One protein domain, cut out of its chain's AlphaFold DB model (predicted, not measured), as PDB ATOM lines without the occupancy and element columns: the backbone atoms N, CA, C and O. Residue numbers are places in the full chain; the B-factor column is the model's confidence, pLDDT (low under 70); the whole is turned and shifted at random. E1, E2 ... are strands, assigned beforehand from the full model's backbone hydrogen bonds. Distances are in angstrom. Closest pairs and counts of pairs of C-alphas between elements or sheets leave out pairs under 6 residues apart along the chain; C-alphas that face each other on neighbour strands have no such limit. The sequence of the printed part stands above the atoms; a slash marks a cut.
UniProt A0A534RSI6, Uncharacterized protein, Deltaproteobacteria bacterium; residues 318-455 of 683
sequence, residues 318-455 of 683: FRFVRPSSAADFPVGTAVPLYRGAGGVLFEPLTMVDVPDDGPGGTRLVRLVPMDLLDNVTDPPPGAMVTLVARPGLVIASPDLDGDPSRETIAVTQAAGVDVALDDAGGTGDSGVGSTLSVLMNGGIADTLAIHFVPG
ATOM      1  N   PHE A 318      37.016 -96.345 122.981       96.44
ATOM      2  CA  PHE A 318      37.352 -95.468 124.101       96.44
ATOM      3  C   PHE A 318      38.848 -95.187 124.080       96.44
ATOM      4  O   PHE A 318      39.606 -96.063 123.665       96.44
ATOM      5  N   ARG A 319      39.260 -93.994 124.512       96.56
ATOM      6  CA  ARG A 319      40.675 -93.614 124.591       96.56
ATOM      7  C   ARG A 319      41.015 -92.916 125.893       96.56
ATOM      8  O   ARG A 319      40.177 -92.198 126.445       96.56
ATOM      9  N   PHE A 320      42.255 -93.099 126.336       97.62
ATOM     10  CA  PHE A 320      42.814 -92.312 127.425       97.62
ATOM     11  C   PHE A 320      43.235 -90.934 126.924       97.62
ATOM     12  O   PHE A 320      43.877 -90.792 125.880       97.62
ATOM     13  N   VAL A 321      42.855 -89.905 127.672       96.50
ATOM     14  CA  VAL A 321      43.091 -88.509 127.311       96.50
ATOM     15  C   VAL A 321      43.548 -87.687 128.505       96.50
ATOM     16  O   VAL A 321      43.375 -88.070 129.664       96.50
ATOM     17  N   ARG A 322      44.119 -86.522 128.207       93.12
ATOM     18  CA  ARG A 322      44.431 -85.467 129.173       93.12
ATOM     19  C   ARG A 322      43.880 -84.130 128.681       93.12
ATOM     20  O   ARG A 322      43.777 -83.958 127.465       93.12
ATOM     21  N   PRO A 323      43.534 -83.190 129.573       91.62
ATOM     22  CA  PRO A 323      43.228 -81.826 129.162       91.62
ATOM     23  C   PRO A 323      44.392 -81.230 128.360       91.62
ATOM     24  O   PRO A 323      45.553 -81.399 128.739       91.62
ATOM     25  N   SER A 324      44.066 -80.560 127.259       90.38
ATOM     26  CA  SER A 324      45.014 -79.766 126.480       90.38
ATOM     27  C   SER A 324      45.472 -78.566 127.306       90.38
ATOM     28  O   SER A 324      44.668 -77.932 127.993       90.38
ATOM     29  N   SER A 325      46.768 -78.265 127.256       86.75
ATOM     30  CA  SER A 325      47.346 -77.101 127.926       86.75
ATOM     31  C   SER A 325      47.526 -75.969 126.923       86.75
ATOM     32  O   SER A 325      48.181 -76.153 125.904       86.75
ATOM     33  N   ALA A 326      47.004 -74.782 127.237       84.88
ATOM     34  CA  ALA A 326      47.322 -73.556 126.500       84.88
ATOM     35  C   ALA A 326      48.818 -73.206 126.587       84.88
ATOM     36  O   ALA A 326      49.427 -72.747 125.623       84.88
ATOM     37  N   ALA A 327      49.403 -73.434 127.767       81.81
ATOM     38  CA  ALA A 327      50.799 -73.135 128.031       81.81
ATOM     39  C   ALA A 327      51.701 -74.052 127.198       81.81
ATOM     40  O   ALA A 327      51.497 -75.268 127.185       81.81
ATOM     41  N   ASP A 328      52.690 -73.444 126.538       78.62
ATOM     42  CA  ASP A 328      53.672 -74.096 125.665       78.62
ATOM     43  C   ASP A 328      53.062 -74.884 124.488       78.62
ATOM     44  O   ASP A 328      53.688 -75.808 123.960       78.62
ATOM     45  N   PHE A 329      51.846 -74.522 124.056       86.56
ATOM     46  CA  PHE A 329      51.197 -75.180 122.927       86.56
ATOM     47  C   PHE A 329      52.034 -75.020 121.639       86.56
ATOM     48  O   PHE A 329      52.450 -73.904 121.307       86.56
ATOM     49  N   PRO A 330      52.320 -76.108 120.898       85.44
ATOM     50  CA  PRO A 330      53.202 -76.041 119.740       85.44
ATOM     51  C   PRO A 330      52.524 -75.333 118.561       85.44
ATOM     52  O   PRO A 330      51.462 -75.738 118.095       85.44
ATOM     53  N   VAL A 331      53.190 -74.314 118.016       82.50
ATOM     54  CA  VAL A 331      52.727 -73.574 116.831       82.50
ATOM     55  C   VAL A 331      53.240 -74.234 115.545       82.50
ATOM     56  O   VAL A 331      54.334 -74.798 115.502       82.50
ATOM     57  N   GLY A 332      52.438 -74.183 114.479       75.50
ATOM     58  CA  GLY A 332      52.809 -74.677 113.146       75.50
ATOM     59  C   GLY A 332      52.747 -76.199 112.977       75.50
ATOM     60  O   GLY A 332      53.026 -76.711 111.896       75.50
ATOM     61  N   THR A 333      52.356 -76.941 114.017       80.19
ATOM     62  CA  THR A 333      52.141 -78.393 113.957       80.19
ATOM     63  C   THR A 333      50.710 -78.720 114.358       80.19
ATOM     64  O   THR A 333      50.238 -78.263 115.391       80.19
ATOM     65  N   ALA A 334      50.022 -79.543 113.566       81.38
ATOM     66  CA  ALA A 334      48.677 -79.988 113.913       81.38
ATOM     67  C   ALA A 334      48.720 -80.925 115.129       81.38
ATOM     68  O   ALA A 334      49.233 -82.044 115.025       81.38
ATOM     69  N   VAL A 335      48.136 -80.506 116.252       87.75
ATOM     70  CA  VAL A 335      47.978 -81.357 117.438       87.75
ATOM     71  C   VAL A 335      46.651 -82.123 117.349       87.75
ATOM     72  O   VAL A 335      45.623 -81.549 116.980       87.75
ATOM     73  N   PRO A 336      46.598 -83.428 117.671       88.69
ATOM     74  CA  PRO A 336      45.337 -84.162 117.747       88.69
ATOM     75  C   PRO A 336      44.467 -83.672 118.919       88.69
ATOM     76  O   PRO A 336      44.538 -84.210 120.015       88.69
ATOM     77  N   LEU A 337      43.641 -82.651 118.683       91.12
ATOM     78  CA  LEU A 337      42.704 -82.115 119.676       91.12
ATOM     79  C   LEU A 337      41.310 -82.731 119.540       91.12
ATOM     80  O   LEU A 337      40.816 -82.932 118.422       91.12
ATOM     81  N   TYR A 338      40.669 -82.995 120.676       92.50
ATOM     82  CA  TYR A 338      39.332 -83.573 120.759       92.50
ATOM     83  C   TYR A 338      38.438 -82.726 121.663       92.50
ATOM     84  O   TYR A 338      38.689 -82.616 122.863       92.50
ATOM     85  N   ARG A 339      37.372 -82.152 121.102       93.38
ATOM     86  CA  ARG A 339      36.408 -81.355 121.863       93.38
ATOM     87  C   ARG A 339      35.461 -82.255 122.651       93.38
ATOM     88  O   ARG A 339      34.680 -83.004 122.067       93.38
ATOM     89  N   GLY A 340      35.555 -82.194 123.973       91.38
ATOM     90  CA  GLY A 340      34.719 -82.932 124.910       91.38
ATOM     91  C   GLY A 340      33.480 -82.164 125.372       91.38
ATOM     92  O   GLY A 340      33.128 -81.100 124.860       91.38
ATOM     93  N   ALA A 341      32.801 -82.721 126.376       85.25
ATOM     94  CA  ALA A 341      31.694 -82.043 127.043       85.25
ATOM     95  C   ALA A 341      32.180 -80.808 127.825       85.25
ATOM     96  O   ALA A 341      33.276 -80.808 128.382       85.25
ATOM     97  N   GLY A 342      31.351 -79.761 127.876       80.06
ATOM     98  CA  GLY A 342      31.663 -78.532 128.616       80.06
ATOM     99  C   GLY A 342      32.776 -77.668 128.008       80.06
ATOM    100  O   GLY A 342      33.306 -76.824 128.719       80.06
ATOM    101  N   GLY A 343      33.143 -77.884 126.738       81.62
ATOM    102  CA  GLY A 343      34.190 -77.115 126.047       81.62
ATOM    103  C   GLY A 343      35.620 -77.571 126.355       81.62
ATOM    104  O   GLY A 343      36.570 -76.983 125.859       81.62
ATOM    105  N   VAL A 344      35.802 -78.636 127.146       88.81
ATOM    106  CA  VAL A 344      37.145 -79.141 127.457       88.81
ATOM    107  C   VAL A 344      37.789 -79.718 126.201       88.81
ATOM    108  O   VAL A 344      37.254 -80.643 125.587       88.81
ATOM    109  N   LEU A 345      38.970 -79.210 125.862       91.75
ATOM    110  CA  LEU A 345      39.818 -79.777 124.826       91.75
ATOM    111  C   LEU A 345      40.725 -80.857 125.400       91.75
ATOM    112  O   LEU A 345      41.408 -80.654 126.401       91.75
ATOM    113  N   PHE A 346      40.740 -82.010 124.743       93.88
ATOM    114  CA  PHE A 346      41.533 -83.165 125.129       93.88
ATOM    115  C   PHE A 346      42.619 -83.483 124.103       93.88
ATOM    116  O   PHE A 346      42.402 -83.374 122.897       93.88
ATOM    117  N   GLU A 347      43.754 -83.967 124.598       93.25
ATOM    118  CA  GLU A 347      44.832 -84.591 123.828       93.25
ATOM    119  C   GLU A 347      44.923 -86.093 124.155       93.25
ATOM    120  O   GLU A 347      44.548 -86.501 125.263       93.25
ATOM    121  N   PRO A 348      45.471 -86.931 123.253       93.88
ATOM    122  CA  PRO A 348      45.794 -88.319 123.569       93.88
ATOM    123  C   PRO A 348      46.743 -88.419 124.767       93.88
ATOM    124  O   PRO A 348      47.794 -87.779 124.792       93.88
ATOM    125  N   LEU A 349      46.417 -89.290 125.721       96.06
ATOM    126  CA  LEU A 349      47.326 -89.672 126.795       96.06
ATOM    127  C   LEU A 349      47.907 -91.052 126.476       96.06
ATOM    128  O   LEU A 349      47.216 -92.062 126.563       96.06
ATOM    129  N   THR A 350      49.179 -91.094 126.091       95.19
ATOM    130  CA  THR A 350      49.877 -92.342 125.730       95.19
ATOM    131  C   THR A 350      50.699 -92.916 126.877       95.19
ATOM    132  O   THR A 350      50.997 -94.112 126.883       95.19
ATOM    133  N   MET A 351      51.048 -92.080 127.856       96.06
ATOM    134  CA  MET A 351      51.854 -92.444 129.012       96.06
ATOM    135  C   MET A 351      51.506 -91.574 130.217       96.06
ATOM    136  O   MET A 351      51.220 -90.387 130.054       96.06
ATOM    137  N   VAL A 352      51.564 -92.149 131.416       96.00
ATOM    138  CA  VAL A 352      51.435 -91.409 132.674       96.00
ATOM    139  C   VAL A 352      52.435 -91.921 133.708       96.00
ATOM    140  O   VAL A 352      52.695 -93.123 133.788       96.00
ATOM    141  N   ASP A 353      52.970 -90.994 134.498       93.81
ATOM    142  CA  ASP A 353      53.771 -91.308 135.675       93.81
ATOM    143  C   ASP A 353      52.843 -91.550 136.873       93.81
ATOM    144  O   ASP A 353      51.989 -90.712 137.187       93.81
ATOM    145  N   VAL A 354      53.012 -92.696 137.528       92.75
ATOM    146  CA  VAL A 354      52.324 -93.078 138.765       92.75
ATOM    147  C   VAL A 354      53.384 -93.161 139.868       92.75
ATOM    148  O   VAL A 354      54.397 -93.837 139.660       92.75
ATOM    149  N   PRO A 355      53.230 -92.436 140.989       88.62
ATOM    150  CA  PRO A 355      54.106 -92.600 142.143       88.62
ATOM    151  C   PRO A 355      54.101 -94.049 142.625       88.62
ATOM    152  O   PRO A 355      53.056 -94.676 142.656       88.62
ATOM    153  N   ASP A 356      55.277 -94.568 142.954       86.88
ATOM    154  CA  ASP A 356      55.444 -95.816 143.698       86.88
ATOM    155  C   ASP A 356      55.741 -95.442 145.159       86.88
ATOM    156  O   ASP A 356      56.901 -95.409 145.590       86.88
ATOM    157  N   ASP A 357      54.709 -94.983 145.874       79.62
ATOM    158  CA  ASP A 357      54.740 -94.587 147.289       79.62
ATOM    159  C   ASP A 357      53.970 -95.539 148.211       79.62
ATOM    160  O   ASP A 357      54.043 -95.380 149.436       79.62
ATOM    161  N   GLY A 358      53.370 -96.595 147.670       79.88
ATOM    162  CA  GLY A 358      52.436 -97.455 148.372       79.88
ATOM    163  C   GLY A 358      51.018 -96.871 148.360       79.88
ATOM    164  O   GLY A 358      50.763 -95.818 147.782       79.88
ATOM    165  N   PRO A 359      50.058 -97.512 149.046       78.56
ATOM    166  CA  PRO A 359      48.647 -97.219 148.831       78.56
ATOM    167  C   PRO A 359      48.262 -95.784 149.216       78.56
ATOM    168  O   PRO A 359      48.557 -95.322 150.322       78.56
ATOM    169  N   GLY A 360      47.506 -95.119 148.344       72.44
ATOM    170  CA  GLY A 360      46.920 -93.794 148.561       72.44
ATOM    171  C   GLY A 360      47.469 -92.696 147.644       72.44
ATOM    172  O   GLY A 360      46.847 -91.631 147.555       72.44
ATOM    173  N   GLY A 361      48.567 -92.947 146.924       75.75
ATOM    174  CA  GLY A 361      49.260 -92.022 146.018       75.75
ATOM    175  C   GLY A 361      48.618 -91.851 144.639       75.75
ATOM    176  O   GLY A 361      49.305 -91.747 143.624       75.75
ATOM    177  N   THR A 362      47.284 -91.791 144.567       86.12
ATOM    178  CA  THR A 362      46.591 -92.002 143.288       86.12
ATOM    179  C   THR A 362      46.855 -90.927 142.225       86.12
ATOM    180  O   THR A 362      46.846 -89.716 142.478       86.12
ATOM    181  N   ARG A 363      46.970 -91.376 140.975       92.56
ATOM    182  CA  ARG A 363      47.027 -90.558 139.766       92.56
ATOM    183  C   ARG A 363      45.738 -90.687 138.960       92.56
ATOM    184  O   ARG A 363      45.355 -91.777 138.551       92.56
ATOM    185  N   LEU A 364      45.096 -89.557 138.664       93.94
ATOM    186  CA  LEU A 364      43.892 -89.526 137.830       93.94
ATOM    187  C   LEU A 364      44.233 -89.522 136.337       93.94
ATOM    188  O   LEU A 364      45.032 -88.705 135.870       93.94
ATOM    189  N   VAL A 365      43.565 -90.394 135.586       95.94
ATOM    190  CA  VAL A 365      43.524 -90.385 134.120       95.94
ATOM    191  C   VAL A 365      42.079 -90.377 133.641       95.94
ATOM    192  O   VAL A 365      41.186 -90.876 134.319       95.94
ATOM    193  N   ARG A 366      41.830 -89.820 132.455       95.94
ATOM    194  CA  ARG A 366      40.482 -89.719 131.889       95.94
ATOM    195  C   ARG A 366      40.318 -90.706 130.743       95.94
ATOM    196  O   ARG A 366      41.147 -90.735 129.837       95.94
ATOM    197  N   LEU A 367      39.220 -91.456 130.744       97.06
ATOM    198  CA  LEU A 367      38.792 -92.284 129.618       97.06
ATOM    199  C   LEU A 367      37.549 -91.669 128.966       97.06
ATOM    200  O   LEU A 367      36.540 -91.484 129.647       97.06
ATOM    201  N   VAL A 368      37.585 -91.400 127.657       97.25
ATOM    202  CA  VAL A 368      36.445 -90.812 126.924       97.25
ATOM    203  C   VAL A 368      35.944 -91.704 125.778       97.25
ATOM    204  O   VAL A 368      36.747 -92.388 125.134       97.25
ATOM    205  N   PRO A 369      34.625 -91.708 125.506       97.44
ATOM    206  CA  PRO A 369      34.035 -92.334 124.322       97.44
ATOM    207  C   PRO A 369      34.398 -91.568 123.046       97.44
ATOM    208  O   PRO A 369      34.261 -90.348 122.998       97.44
ATOM    209  N   MET A 370      34.798 -92.277 121.992       95.94
ATOM    210  CA  MET A 370      35.173 -91.687 120.706       95.94
ATOM    211  C   MET A 370      34.510 -92.374 119.511       95.94
ATOM    212  O   MET A 370      34.273 -93.588 119.515       95.94
ATOM    213  N   ASP A 371      34.242 -91.596 118.466       93.56
ATOM    214  CA  ASP A 371      33.800 -92.102 117.170       93.56
ATOM    215  C   ASP A 371      34.961 -92.722 116.360       93.56
ATOM    216  O   ASP A 371      36.087 -92.893 116.839       93.56
ATOM    217  N   LEU A 372      34.684 -93.132 115.120       89.62
ATOM    218  CA  LEU A 372      35.689 -93.777 114.270       89.62
ATOM    219  C   LEU A 372      36.836 -92.826 113.863       89.62
ATOM    220  O   LEU A 372      37.929 -93.313 113.565       89.62
ATOM    221  N   LEU A 373      36.598 -91.510 113.888       87.44
ATOM    222  CA  LEU A 373      37.535 -90.431 113.553       87.44
ATOM    223  C   LEU A 373      38.230 -89.835 114.791       87.44
ATOM    224  O   LEU A 373      38.929 -88.831 114.676       87.44
ATOM    225  N   ASP A 374      38.060 -90.467 115.955       91.06
ATOM    226  CA  ASP A 374      38.574 -90.021 117.251       91.06
ATOM    227  C   ASP A 374      37.944 -88.715 117.774       91.06
ATOM    228  O   ASP A 374      38.521 -88.044 118.624       91.06
ATOM    229  N   ASN A 375      36.740 -88.343 117.328       94.00
ATOM    230  CA  ASN A 375      35.990 -87.261 117.972       94.00
ATOM    231  C   ASN A 375      35.293 -87.785 119.231       94.00
ATOM    232  O   ASN A 375      34.688 -88.861 119.190       94.00
ATOM    233  N   VAL A 376      35.315 -87.026 120.336       97.38
ATOM    234  CA  VAL A 376      34.550 -87.395 121.541       97.38
ATOM    235  C   VAL A 376      33.072 -87.472 121.178       97.38
ATOM    236  O   VAL A 376      32.561 -86.576 120.508       97.38
ATOM    237  N   THR A 377      32.372 -88.524 121.591       96.75
ATOM    238  CA  THR A 377      30.974 -88.755 121.199       96.75
ATOM    239  C   THR A 377      30.084 -89.133 122.374       96.75
ATOM    240  O   THR A 377      30.561 -89.465 123.456       96.75
ATOM    241  N   ASP A 378      28.773 -89.089 122.169       96.62
ATOM    242  CA  ASP A 378      27.813 -89.571 123.150       96.62
ATOM    243  C   ASP A 378      27.784 -91.106 123.152       96.62
ATOM    244  O   ASP A 378      27.521 -91.729 122.115       96.62
ATOM    245  N   PRO A 379      28.048 -91.756 124.298       96.12
ATOM    246  CA  PRO A 379      27.952 -93.200 124.385       96.12
ATOM    247  C   PRO A 379      26.474 -93.634 124.331       96.12
ATOM    248  O   PRO A 379      25.607 -92.968 124.905       96.12
ATOM    249  N   PRO A 380      26.147 -94.762 123.672       95.12
ATOM    250  CA  PRO A 380      24.793 -95.296 123.693       95.12
ATOM    251  C   PRO A 380      24.403 -95.755 125.113       95.12
ATOM    252  O   PRO A 380      25.276 -96.124 125.906       95.12
ATOM    253  N   PRO A 381      23.098 -95.797 125.446       93.62
ATOM    254  CA  PRO A 381      22.638 -96.302 126.737       93.62
ATOM    255  C   PRO A 381      23.188 -97.702 127.038       93.62
ATOM    256  O   PRO A 381      23.057 -98.617 126.225       93.62
ATOM    257  N   GLY A 382      23.786 -97.865 128.220       90.44
ATOM    258  CA  GLY A 382      24.379 -99.134 128.651       90.44
ATOM    259  C   GLY A 382      25.757 -99.437 128.054       90.44
ATOM    260  O   GLY A 382      26.173-100.592 128.089       90.44
ATOM    261  N   ALA A 383      26.468 -98.449 127.500       95.12
ATOM    262  CA  ALA A 383      27.860 -98.630 127.099       95.12
ATOM    263  C   ALA A 383      28.737 -98.993 128.311       95.12
ATOM    264  O   ALA A 383      28.793 -98.262 129.303       95.12
ATOM    265  N   MET A 384      29.430-100.126 128.200       94.06
ATOM    266  CA  MET A 384      30.325-100.662 129.223       94.06
ATOM    267  C   MET A 384      31.713-100.888 128.629       94.06
ATOM    268  O   MET A 384      31.843-101.273 127.462       94.06
ATOM    269  N   VAL A 385      32.739-100.724 129.455       96.25
ATOM    270  CA  VAL A 385      34.115-101.122 129.141       96.25
ATOM    271  C   VAL A 385      34.723-101.883 130.304       96.25
ATOM    272  O   VAL A 385      34.304-101.716 131.446       96.25
ATOM    273  N   THR A 386      35.724-102.707 130.015       96.94
ATOM    274  CA  THR A 386      36.532-103.362 131.045       96.94
ATOM    275  C   THR A 386      37.935-102.772 131.030       96.94
ATOM    276  O   THR A 386      38.634-102.869 130.027       96.94
ATOM    277  N   LEU A 387      38.352-102.184 132.140       97.44
ATOM    278  CA  LEU A 387      39.725-101.792 132.412       97.44
ATOM    279  C   LEU A 387      40.508-103.007 132.911       97.44
ATOM    280  O   LEU A 387      39.985-103.819 133.670       97.44
ATOM    281  N   VAL A 388      41.751-103.155 132.468       97.31
ATOM    282  CA  VAL A 388      42.654-104.226 132.903       97.31
ATOM    283  C   VAL A 388      44.008-103.614 133.221       97.31
ATOM    284  O   VAL A 388      44.709-103.154 132.315       97.31
ATOM    285  N   ALA A 389      44.372-103.636 134.499       96.62
ATOM    286  CA  ALA A 389      45.691-103.265 134.978       96.62
ATOM    287  C   ALA A 389      46.640-104.471 134.898       96.62
ATOM    288  O   ALA A 389      46.286-105.610 135.211       96.62
ATOM    289  N   ARG A 390      47.863-104.240 134.416       94.62
ATOM    290  CA  ARG A 390      48.942-105.239 134.448       94.62
ATOM    291  C   ARG A 390      49.655-105.218 135.812       94.62
ATOM    292  O   ARG A 390      49.495-104.253 136.553       94.62
ATOM    293  N   PRO A 391      50.451-106.257 136.147       91.62
ATOM    294  CA  PRO A 391      51.167-106.323 137.424       91.62
ATOM    295  C   PRO A 391      51.927-105.031 137.763       91.62
ATOM    296  O   PRO A 391      52.459-104.388 136.858       91.62
ATOM    297  N   GLY A 392      51.961-104.672 139.047       87.75
ATOM    298  CA  GLY A 392      52.536-103.415 139.544       87.75
ATOM    299  C   GLY A 392      51.555-102.237 139.569       87.75
ATOM    300  O   GLY A 392      51.839-101.242 140.208       87.75
ATOM    301  N   LEU A 393      50.396-102.333 138.906       94.56
ATOM    302  CA  LEU A 393      49.382-101.274 138.862       94.56
ATOM    303  C   LEU A 393      48.079-101.744 139.512       94.56
ATOM    304  O   LEU A 393      47.640-102.866 139.247       94.56
ATOM    305  N   VAL A 394      47.422-100.861 140.260       93.94
ATOM    306  CA  VAL A 394      46.041-101.049 140.725       93.94
ATOM    307  C   VAL A 394      45.116 -99.954 140.197       93.94
ATOM    308  O   VAL A 394      45.507 -98.800 140.009       93.94
ATOM    309  N   ILE A 395      43.861-100.326 139.952       94.81
ATOM    310  CA  ILE A 395      42.759 -99.396 139.708       94.81
ATOM    311  C   ILE A 395      42.165 -99.060 141.077       94.81
ATOM    312  O   ILE A 395      41.385 -99.828 141.624       94.81
ATOM    313  N   ALA A 396      42.564 -97.926 141.650       91.88
ATOM    314  CA  ALA A 396      42.089 -97.490 142.963       91.88
ATOM    315  C   ALA A 396      40.627 -97.019 142.928       91.88
ATOM    316  O   ALA A 396      39.916 -97.078 143.929       91.88
ATOM    317  N   SER A 397      40.178 -96.498 141.784       92.94
ATOM    318  CA  SER A 397      38.775 -96.159 141.558       92.94
ATOM    319  C   SER A 397      38.475 -96.017 140.062       92.94
ATOM    320  O   SER A 397      39.301 -95.462 139.330       92.94
ATOM    321  N   PRO A 398      37.291 -96.436 139.593       90.31
ATOM    322  CA  PRO A 398      36.281 -97.180 140.354       90.31
ATOM    323  C   PRO A 398      36.739 -98.621 140.638       90.31
ATOM    324  O   PRO A 398      37.262 -99.252 139.732       90.31
ATOM    325  N   ASP A 399      36.511 -99.108 141.864       86.50
ATOM    326  CA  ASP A 399      36.680-100.514 142.278       86.50
ATOM    327  C   ASP A 399      35.319-101.035 142.766       86.50
ATOM    328  O   ASP A 399      34.840-100.647 143.838       86.50
ATOM    329  N   LEU A 400      34.615-101.791 141.916       82.25
ATOM    330  CA  LEU A 400      33.226-102.192 142.178       82.25
ATOM    331  C   LEU A 400      33.092-103.581 142.804       82.25
ATOM    332  O   LEU A 400      32.068-103.849 143.445       82.25
ATOM    333  N   ASP A 401      34.060-104.468 142.595       81.25
ATOM    334  CA  ASP A 401      33.994-105.869 143.019       81.25
ATOM    335  C   ASP A 401      35.164-106.315 143.912       81.25
ATOM    336  O   ASP A 401      35.168-107.457 144.385       81.25
ATOM    337  N   GLY A 402      36.082-105.402 144.238       85.12
ATOM    338  CA  GLY A 402      37.258-105.647 145.063       85.12
ATOM    339  C   GLY A 402      38.423-106.281 144.301       85.12
ATOM    340  O   GLY A 402      39.376-106.719 144.955       85.12
ATOM    341  N   ASP A 403      38.351-106.398 142.967       89.56
ATOM    342  CA  ASP A 403      39.463-106.808 142.103       89.56
ATOM    343  C   ASP A 403      40.092-105.592 141.392       89.56
ATOM    344  O   ASP A 403      39.810-105.323 140.219       89.56
ATOM    345  N   PRO A 404      41.083-104.928 142.016       91.19
ATOM    346  CA  PRO A 404      41.686-103.721 141.457       91.19
ATOM    347  C   PRO A 404      42.518-103.982 140.190       91.19
ATOM    348  O   PRO A 404      43.066-103.049 139.596       91.19
ATOM    349  N   SER A 405      42.670-105.243 139.763       92.25
ATOM    350  CA  SER A 405      43.335-105.585 138.507       92.25
ATOM    351  C   SER A 405      42.396-105.506 137.299       92.25
ATOM    352  O   SER A 405      42.865-105.437 136.153       92.25
ATOM    353  N   ARG A 406      41.075-105.520 137.522       95.62
ATOM    354  CA  ARG A 406      40.091-105.615 136.448       95.62
ATOM    355  C   ARG A 406      38.744-105.017 136.835       95.62
ATOM    356  O   ARG A 406      37.946-105.650 137.503       95.62
ATOM    357  N   GLU A 407      38.393-103.909 136.192       95.88
ATOM    358  CA  GLU A 407      37.174-103.171 136.527       95.88
ATOM    359  C   GLU A 407      36.239-103.035 135.338       95.88
ATOM    360  O   GLU A 407      36.657-102.668 134.240       95.88
ATOM    361  N   THR A 408      34.951-103.322 135.532       94.50
ATOM    362  CA  THR A 408      33.937-103.130 134.486       94.50
ATOM    363  C   THR A 408      33.082-101.915 134.800       94.50
ATOM    364  O   THR A 408      32.298-101.918 135.742       94.50
ATOM    365  N   ILE A 409      33.199-100.887 133.963       94.25
ATOM    366  CA  ILE A 409      32.641 -99.563 134.231       94.25
ATOM    367  C   ILE A 409      31.615 -99.174 133.173       94.25
ATOM    368  O   ILE A 409      31.772 -99.464 131.982       94.25
ATOM    369  N   ALA A 410      30.563 -98.491 133.617       93.94
ATOM    370  CA  ALA A 410      29.600 -97.857 132.732       93.94
ATOM    371  C   ALA A 410      30.113 -96.479 132.309       93.94
ATOM    372  O   ALA A 410      30.479 -95.670 133.160       93.94
ATOM    373  N   VAL A 411      30.076 -96.188 131.009       95.00
ATOM    374  CA  VAL A 411      30.369 -94.848 130.486       95.00
ATOM    375  C   VAL A 411      29.092 -94.292 129.881       95.00
ATOM    376  O   VAL A 411      28.687 -94.669 128.787       95.00
ATOM    377  N   THR A 412      28.415 -93.427 130.630       94.06
ATOM    378  CA  THR A 412      27.053 -92.970 130.306       94.06
ATOM    379  C   THR A 412      27.005 -91.588 129.664       94.06
ATOM    380  O   THR A 412      25.945 -91.171 129.203       94.06
ATOM    381  N   GLN A 413      28.130 -90.871 129.634       94.88
ATOM    382  CA  GLN A 413      28.219 -89.495 129.151       94.88
ATOM    383  C   GLN A 413      29.487 -89.269 128.328       94.88
ATOM    384  O   GLN A 413      30.507 -89.928 128.537       94.88
ATOM    385  N   ALA A 414      29.443 -88.277 127.435       95.62
ATOM    386  CA  ALA A 414      30.594 -87.857 126.640       95.62
ATOM    387  C   ALA A 414      31.754 -87.286 127.477       95.62
ATOM    388  O   ALA A 414      32.900 -87.319 127.040       95.62
ATOM    389  N   ALA A 415      31.480 -86.811 128.700       93.62
ATOM    390  CA  ALA A 415      32.510 -86.400 129.660       93.62
ATOM    391  C   ALA A 415      33.445 -87.552 130.086       93.62
ATOM    392  O   ALA A 415      34.483 -87.311 130.706       93.62
ATOM    393  N   GLY A 416      33.087 -88.798 129.759       94.38
ATOM    394  CA  GLY A 416      33.883 -89.966 130.092       94.38
ATOM    395  C   GLY A 416      33.868 -90.288 131.582       94.38
ATOM    396  O   GLY A 416      32.956 -89.895 132.311       94.38
ATOM    397  N   VAL A 417      34.881 -91.026 132.025       94.69
ATOM    398  CA  VAL A 417      35.049 -91.464 133.417       94.69
ATOM    399  C   VAL A 417      36.491 -91.210 133.847       94.69
ATOM    400  O   VAL A 417      37.421 -91.433 133.068       94.69
ATOM    401  N   ASP A 418      36.667 -90.715 135.071       95.38
ATOM    402  CA  ASP A 418      37.977 -90.653 135.716       95.38
ATOM    403  C   ASP A 418      38.348 -92.023 136.274       95.38
ATOM    404  O   ASP A 418      37.532 -92.689 136.911       95.38
ATOM    405  N   VAL A 419      39.595 -92.417 136.052       96.00
ATOM    406  CA  VAL A 419      40.191 -93.632 136.594       96.00
ATOM    407  C   VAL A 419      41.350 -93.209 137.485       96.00
ATOM    408  O   VAL A 419      42.298 -92.574 137.017       96.00
ATOM    409  N   ALA A 420      41.256 -93.527 138.771       94.94
ATOM    410  CA  ALA A 420      42.337 -93.356 139.726       94.94
ATOM    411  C   ALA A 420      43.239 -94.589 139.673       94.94
ATOM    412  O   ALA A 420      42.780 -95.714 139.866       94.94
ATOM    413  N   LEU A 421      44.513 -94.361 139.384       94.94
ATOM    414  CA  LEU A 421      45.552 -95.376 139.295       94.94
ATOM    415  C   LEU A 421      46.502 -95.239 140.471       94.94
ATOM    416  O   LEU A 421      46.811 -94.116 140.851       94.94
ATOM    417  N   ASP A 422      46.977 -96.352 141.000       91.88
ATOM    418  CA  ASP A 422      47.963 -96.375 142.080       91.88
ATOM    419  C   ASP A 422      48.972 -97.503 141.844       91.88
ATOM    420  O   ASP A 422      48.740 -98.386 141.002       91.88
ATOM    421  N   ASP A 423      50.092 -97.472 142.553       88.88
ATOM    422  CA  ASP A 423      51.034 -98.586 142.543       88.88
ATOM    423  C   ASP A 423      50.481 -99.808 143.296       88.88
ATOM    424  O   ASP A 423      49.571 -99.720 144.126       88.88
ATOM    425  N   ALA A 424      50.976-100.993 142.942       81.00
ATOM    426  CA  ALA A 424      50.539-102.245 143.538       81.00
ATOM    427  C   ALA A 424      51.567-102.748 144.548       81.00
ATOM    428  O   ALA A 424      52.351-103.638 144.221       81.00
ATOM    429  N   GLY A 425      51.489-102.288 145.792       73.62
ATOM    430  CA  GLY A 425      52.313-102.854 146.852       73.62
ATOM    431  C   GLY A 425      52.767-101.823 147.860       73.62
ATOM    432  O   GLY A 425      51.979-100.996 148.311       73.62
ATOM    433  N   GLY A 426      54.007-101.968 148.317       69.12
ATOM    434  CA  GLY A 426      54.684-100.979 149.141       69.12
ATOM    435  C   GLY A 426      55.694-100.185 148.321       69.12
ATOM    436  O   GLY A 426      56.179-100.639 147.297       69.12
ATOM    437  N   THR A 427      56.098 -99.030 148.839       73.69
ATOM    438  CA  THR A 427      57.044 -98.116 148.186       73.69
ATOM    439  C   THR A 427      58.240 -98.819 147.513       73.69
ATOM    440  O   THR A 427      59.100 -99.405 148.182       73.69
ATOM    441  N   GLY A 428      58.351 -98.669 146.196       72.38
ATOM    442  CA  GLY A 428      59.483 -99.092 145.371       72.38
ATOM    443  C   GLY A 428      59.448-100.547 144.894       72.38
ATOM    444  O   GLY A 428      60.502-101.065 144.503       72.38
ATOM    445  N   ASP A 429      58.303-101.231 144.958       78.25
ATOM    446  CA  ASP A 429      58.172-102.647 144.594       78.25
ATOM    447  C   ASP A 429      57.425-102.913 143.272       78.25
ATOM    448  O   ASP A 429      57.447-104.048 142.776       78.25
ATOM    449  N   SER A 430      56.879-101.874 142.631       80.00
ATOM    450  CA  SER A 430      56.019-102.005 141.444       80.00
ATOM    451  C   SER A 430      56.782-102.157 140.117       80.00
ATOM    452  O   SER A 430      56.202-102.399 139.053       80.00
ATOM    453  N   GLY A 431      58.117-102.110 140.163       83.00
ATOM    454  CA  GLY A 431      58.997-102.246 139.000       83.00
ATOM    455  C   GLY A 431      59.176-100.933 138.231       83.00
ATOM    456  O   GLY A 431      59.023 -99.855 138.780       83.00
ATOM    457  N   VAL A 432      59.561-101.004 136.948       84.38
ATOM    458  CA  VAL A 432      59.856 -99.798 136.131       84.38
ATOM    459  C   VAL A 432      58.663 -99.285 135.319       84.38
ATOM    460  O   VAL A 432      58.708 -98.179 134.789       84.38
ATOM    461  N   GLY A 433      57.604-100.084 135.178       90.56
ATOM    462  CA  GLY A 433      56.419 -99.695 134.423       90.56
ATOM    463  C   GLY A 433      55.403-100.819 134.258       90.56
ATOM    464  O   GLY A 433      55.701-101.995 134.467       90.56
ATOM    465  N   SER A 434      54.198-100.434 133.850       95.50
ATOM    466  CA  SER A 434      53.043-101.310 133.644       95.50
ATOM    467  C   SER A 434      52.188-100.790 132.478       95.50
ATOM    468  O   SER A 434      52.592 -99.891 131.739       95.50
ATOM    469  N   THR A 435      51.005-101.363 132.272       96.94
ATOM    470  CA  THR A 435      50.030-100.853 131.303       96.94
ATOM    471  C   THR A 435      48.617-100.964 131.842       96.94
ATOM    472  O   THR A 435      48.263-101.984 132.440       96.94
ATOM    473  N   LEU A 436      47.791 -99.981 131.502       98.00
ATOM    474  CA  LEU A 436      46.346-100.040 131.653       98.00
ATOM    475  C   LEU A 436      45.709-100.201 130.272       98.00
ATOM    476  O   LEU A 436      45.862 -99.342 129.406       98.00
ATOM    477  N   SER A 437      44.982-101.292 130.054       97.81
ATOM    478  CA  SER A 437      44.237-101.511 128.812       97.81
ATOM    479  C   SER A 437      42.747-101.316 129.043       97.81
ATOM    480  O   SER A 437      42.203-101.788 130.038       97.81
ATOM    481  N   VAL A 438      42.067-100.689 128.087       97.62
ATOM    482  CA  VAL A 438      40.602-100.651 128.035       97.62
ATOM    483  C   VAL A 438      40.117-101.634 126.979       97.62
ATOM    484  O   VAL A 438      40.589-101.633 125.839       97.62
ATOM    485  N   LEU A 439      39.182-102.498 127.359       97.12
ATOM    486  CA  LEU A 439      38.545-103.462 126.483       97.12
ATOM    487  C   LEU A 439      37.099-103.054 126.223       97.12
ATOM    488  O   LEU A 439      36.335-102.778 127.146       97.12
ATOM    489  N   MET A 440      36.711-103.095 124.954       94.69
ATOM    490  CA  MET A 440      35.346-102.874 124.493       94.69
ATOM    491  C   MET A 440      34.927-104.085 123.660       94.69
ATOM    492  O   MET A 440      35.656-104.513 122.766       94.69
ATOM    493  N   ASN A 441      33.767-104.672 123.969       89.50
ATOM    494  CA  ASN A 441      33.252-105.869 123.286       89.50
ATOM    495  C   ASN A 441      34.261-107.041 123.231       89.50
ATOM    496  O   ASN A 441      34.295-107.803 122.267       89.50
ATOM    497  N   GLY A 442      35.109-107.171 124.258       84.44
ATOM    498  CA  GLY A 442      36.126-108.223 124.371       84.44
ATOM    499  C   GLY A 442      37.433-107.982 123.600       84.44
ATOM    500  O   GLY A 442      38.348-108.791 123.732       84.44
ATOM    501  N   GLY A 443      37.557-106.890 122.837       91.69
ATOM    502  CA  GLY A 443      38.799-106.475 122.171       91.69
ATOM    503  C   GLY A 443      39.464-105.289 122.872       91.69
ATOM    504  O   GLY A 443      38.788-104.533 123.561       91.69
ATOM    505  N   ILE A 444      40.776-105.109 122.692       93.31
ATOM    506  CA  ILE A 444      41.499-103.935 123.211       93.31
ATOM    507  C   ILE A 444      41.102-102.709 122.383       93.31
ATOM    508  O   ILE A 444      41.315-102.692 121.171       93.31
ATOM    509  N   ALA A 445      40.532-101.701 123.040       94.12
ATOM    510  CA  ALA A 445      40.184-100.421 122.435       94.12
ATOM    511  C   ALA A 445      41.344 -99.414 122.515       94.12
ATOM    512  O   ALA A 445      41.592 -98.712 121.536       94.12
ATOM    513  N   ASP A 446      42.068 -99.384 123.638       97.00
ATOM    514  CA  ASP A 446      43.250 -98.538 123.845       97.00
ATOM    515  C   ASP A 446      44.160 -99.119 124.945       97.00
ATOM    516  O   ASP A 446      43.763-100.012 125.704       97.00
ATOM    517  N   THR A 447      45.409 -98.661 125.013       97.12
ATOM    518  CA  THR A 447      46.372 -99.042 126.055       97.12
ATOM    519  C   THR A 447      47.245 -97.857 126.441       97.12
ATOM    520  O   THR A 447      47.961 -97.308 125.610       97.12
ATOM    521  N   LEU A 448      47.213 -97.519 127.727       98.12
ATOM    522  CA  LEU A 448      48.028 -96.491 128.354       98.12
ATOM    523  C   LEU A 448      49.284 -97.120 128.962       98.12
ATOM    524  O   LEU A 448      49.191 -98.079 129.736       98.12
ATOM    525  N   ALA A 449      50.456 -96.580 128.625       97.69
ATOM    526  CA  ALA A 449      51.704 -96.952 129.281       97.69
ATOM    527  C   ALA A 449      51.796 -96.295 130.666       97.69
ATOM    528  O   ALA A 449      51.486 -95.113 130.818       97.69
ATOM    529  N   ILE A 450      52.250 -97.049 131.663       97.06
ATOM    530  CA  ILE A 450      52.503 -96.540 133.012       97.06
ATOM    531  C   ILE A 450      53.997 -96.581 133.282       97.06
ATOM    532  O   ILE A 450      54.628 -97.622 133.087       97.06
ATOM    533  N   HIS A 451      54.539 -95.476 133.775       94.94
ATOM    534  CA  HIS A 451      55.863 -95.429 134.374       94.94
ATOM    535  C   HIS A 451      55.727 -95.240 135.879       94.94
ATOM    536  O   HIS A 451      55.065 -94.308 136.330       94.94
ATOM    537  N   PHE A 452      56.364 -96.119 136.647       91.75
ATOM    538  CA  PHE A 452      56.461 -95.924 138.087       91.75
ATOM    539  C   PHE A 452      57.610 -94.972 138.378       91.75
ATOM    540  O   PHE A 452      58.749 -95.202 137.960       91.75
ATOM    541  N   VAL A 453      57.297 -93.874 139.055       88.94
ATOM    542  CA  VAL A 453      58.285 -92.888 139.492       88.94
ATOM    543  C   VAL A 453      58.460 -92.997 140.999       88.94
ATOM    544  O   VAL A 453      57.486 -93.287 141.689       88.94
ATOM    545  N   PRO A 454      59.667 -92.760 141.546       80.50
ATOM    546  CA  PRO A 454      59.864 -92.779 142.987       80.50
ATOM    547  C   PRO A 454      58.867 -91.835 143.653       80.50
ATOM    548  O   PRO A 454      58.912 -90.622 143.423       80.50
ATOM    549  N   GLY A 455      57.956 -92.388 144.447       61.59
ATOM    550  CA  GLY A 455      57.022 -91.571 145.185       61.59
ATOM    551  C   GLY A 455      57.785 -90.743 146.214       61.59
ATOM    552  O   GLY A 455      58.666 -91.241 146.922       61.59
TER     553      GLY A 455
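This is residues 318 to 455 of the 683 residues of an uncharacterized protein of Deltaproteobacteria bacterium (UniProt A0A534RSI6). The domain is a sandwich of two strongly twisted five-stranded sheets, E2 E1 E4 E8 E6 and E3 E10 E9 E5 E7, partly face to face with their strands running nearly along one another, at 18 degrees. The second sheet is curled like part of a barrel, and the loop of residues 327 to 334 sticks out from the body. The printed part has 138 residues with ten named strands, E1 to E10 in order, and no named helix; the class is all strand, though under half of the residues, 67, are in named elements. The first sheet is antiparallel and the second mixed. The whole is compact, with a radius of gyration of the C-alphas of 15.2 A and spans of 41 by 39 by 24 A.

E1, residues 318 to 323, begins at C-alpha 318 (37.352, -95.468, 124.101) and is 15.7 A long. E2 is residues 345 to 348 and E3 residues 351 to 356. E4, residues 363 to 370, spans 22.5 A. E5 is residues 384 to 389, E6 residues 393 to 397 and E7 residues 406 to 410. E8, residues 417 to 423, spans 19.7 A, and E9, residues 433 to 440, spans 23.5 A. E10, residues 443 to 454, is the longest at 32.6 A, bends by 55 degrees at residue 446 and ends at C-alpha 454 (59.864, -92.779, 142.987).

In the first sheet, E1 is antiparallel to E4, with N 321 and O 366 2.9 A apart, and forms a hairpin with E2, with N 347 and O 322 2.9 A apart. E8 is antiparallel to E4, with N 419 and O 365 at 2.8 A, and to the edge strand E6, with N 396 and O 420 at 2.8 A. E2 runs on into E3 at 81 degrees. In the second sheet, E3 is parallel to E10, with N 354 and O 451 at 2.9 A. E10 and E9 form a hairpin, with N 448 and O 436 at 2.8 A. E5 is antiparallel to E9, with N 439 and O 386 at 2.7 A, and to the edge strand E7, with N 387 and O 407 at 2.7 A. Between the sheets, the closest C-alphas of E1 and E10 are those of Arg 319 and Asp 446, 5.6 A; for E3 and E8 they are those of Asp 356 and Asp 423, 5.3 A.

The two C-alphas farthest apart, those of Gly 332 and Gly 402, are 47.1 A apart. The printed part has no cut. The links E1 to E2 and E4 to E5 are long. The mean pLDDT of the printed part is 90.4; residues 426 and 455 are under 70.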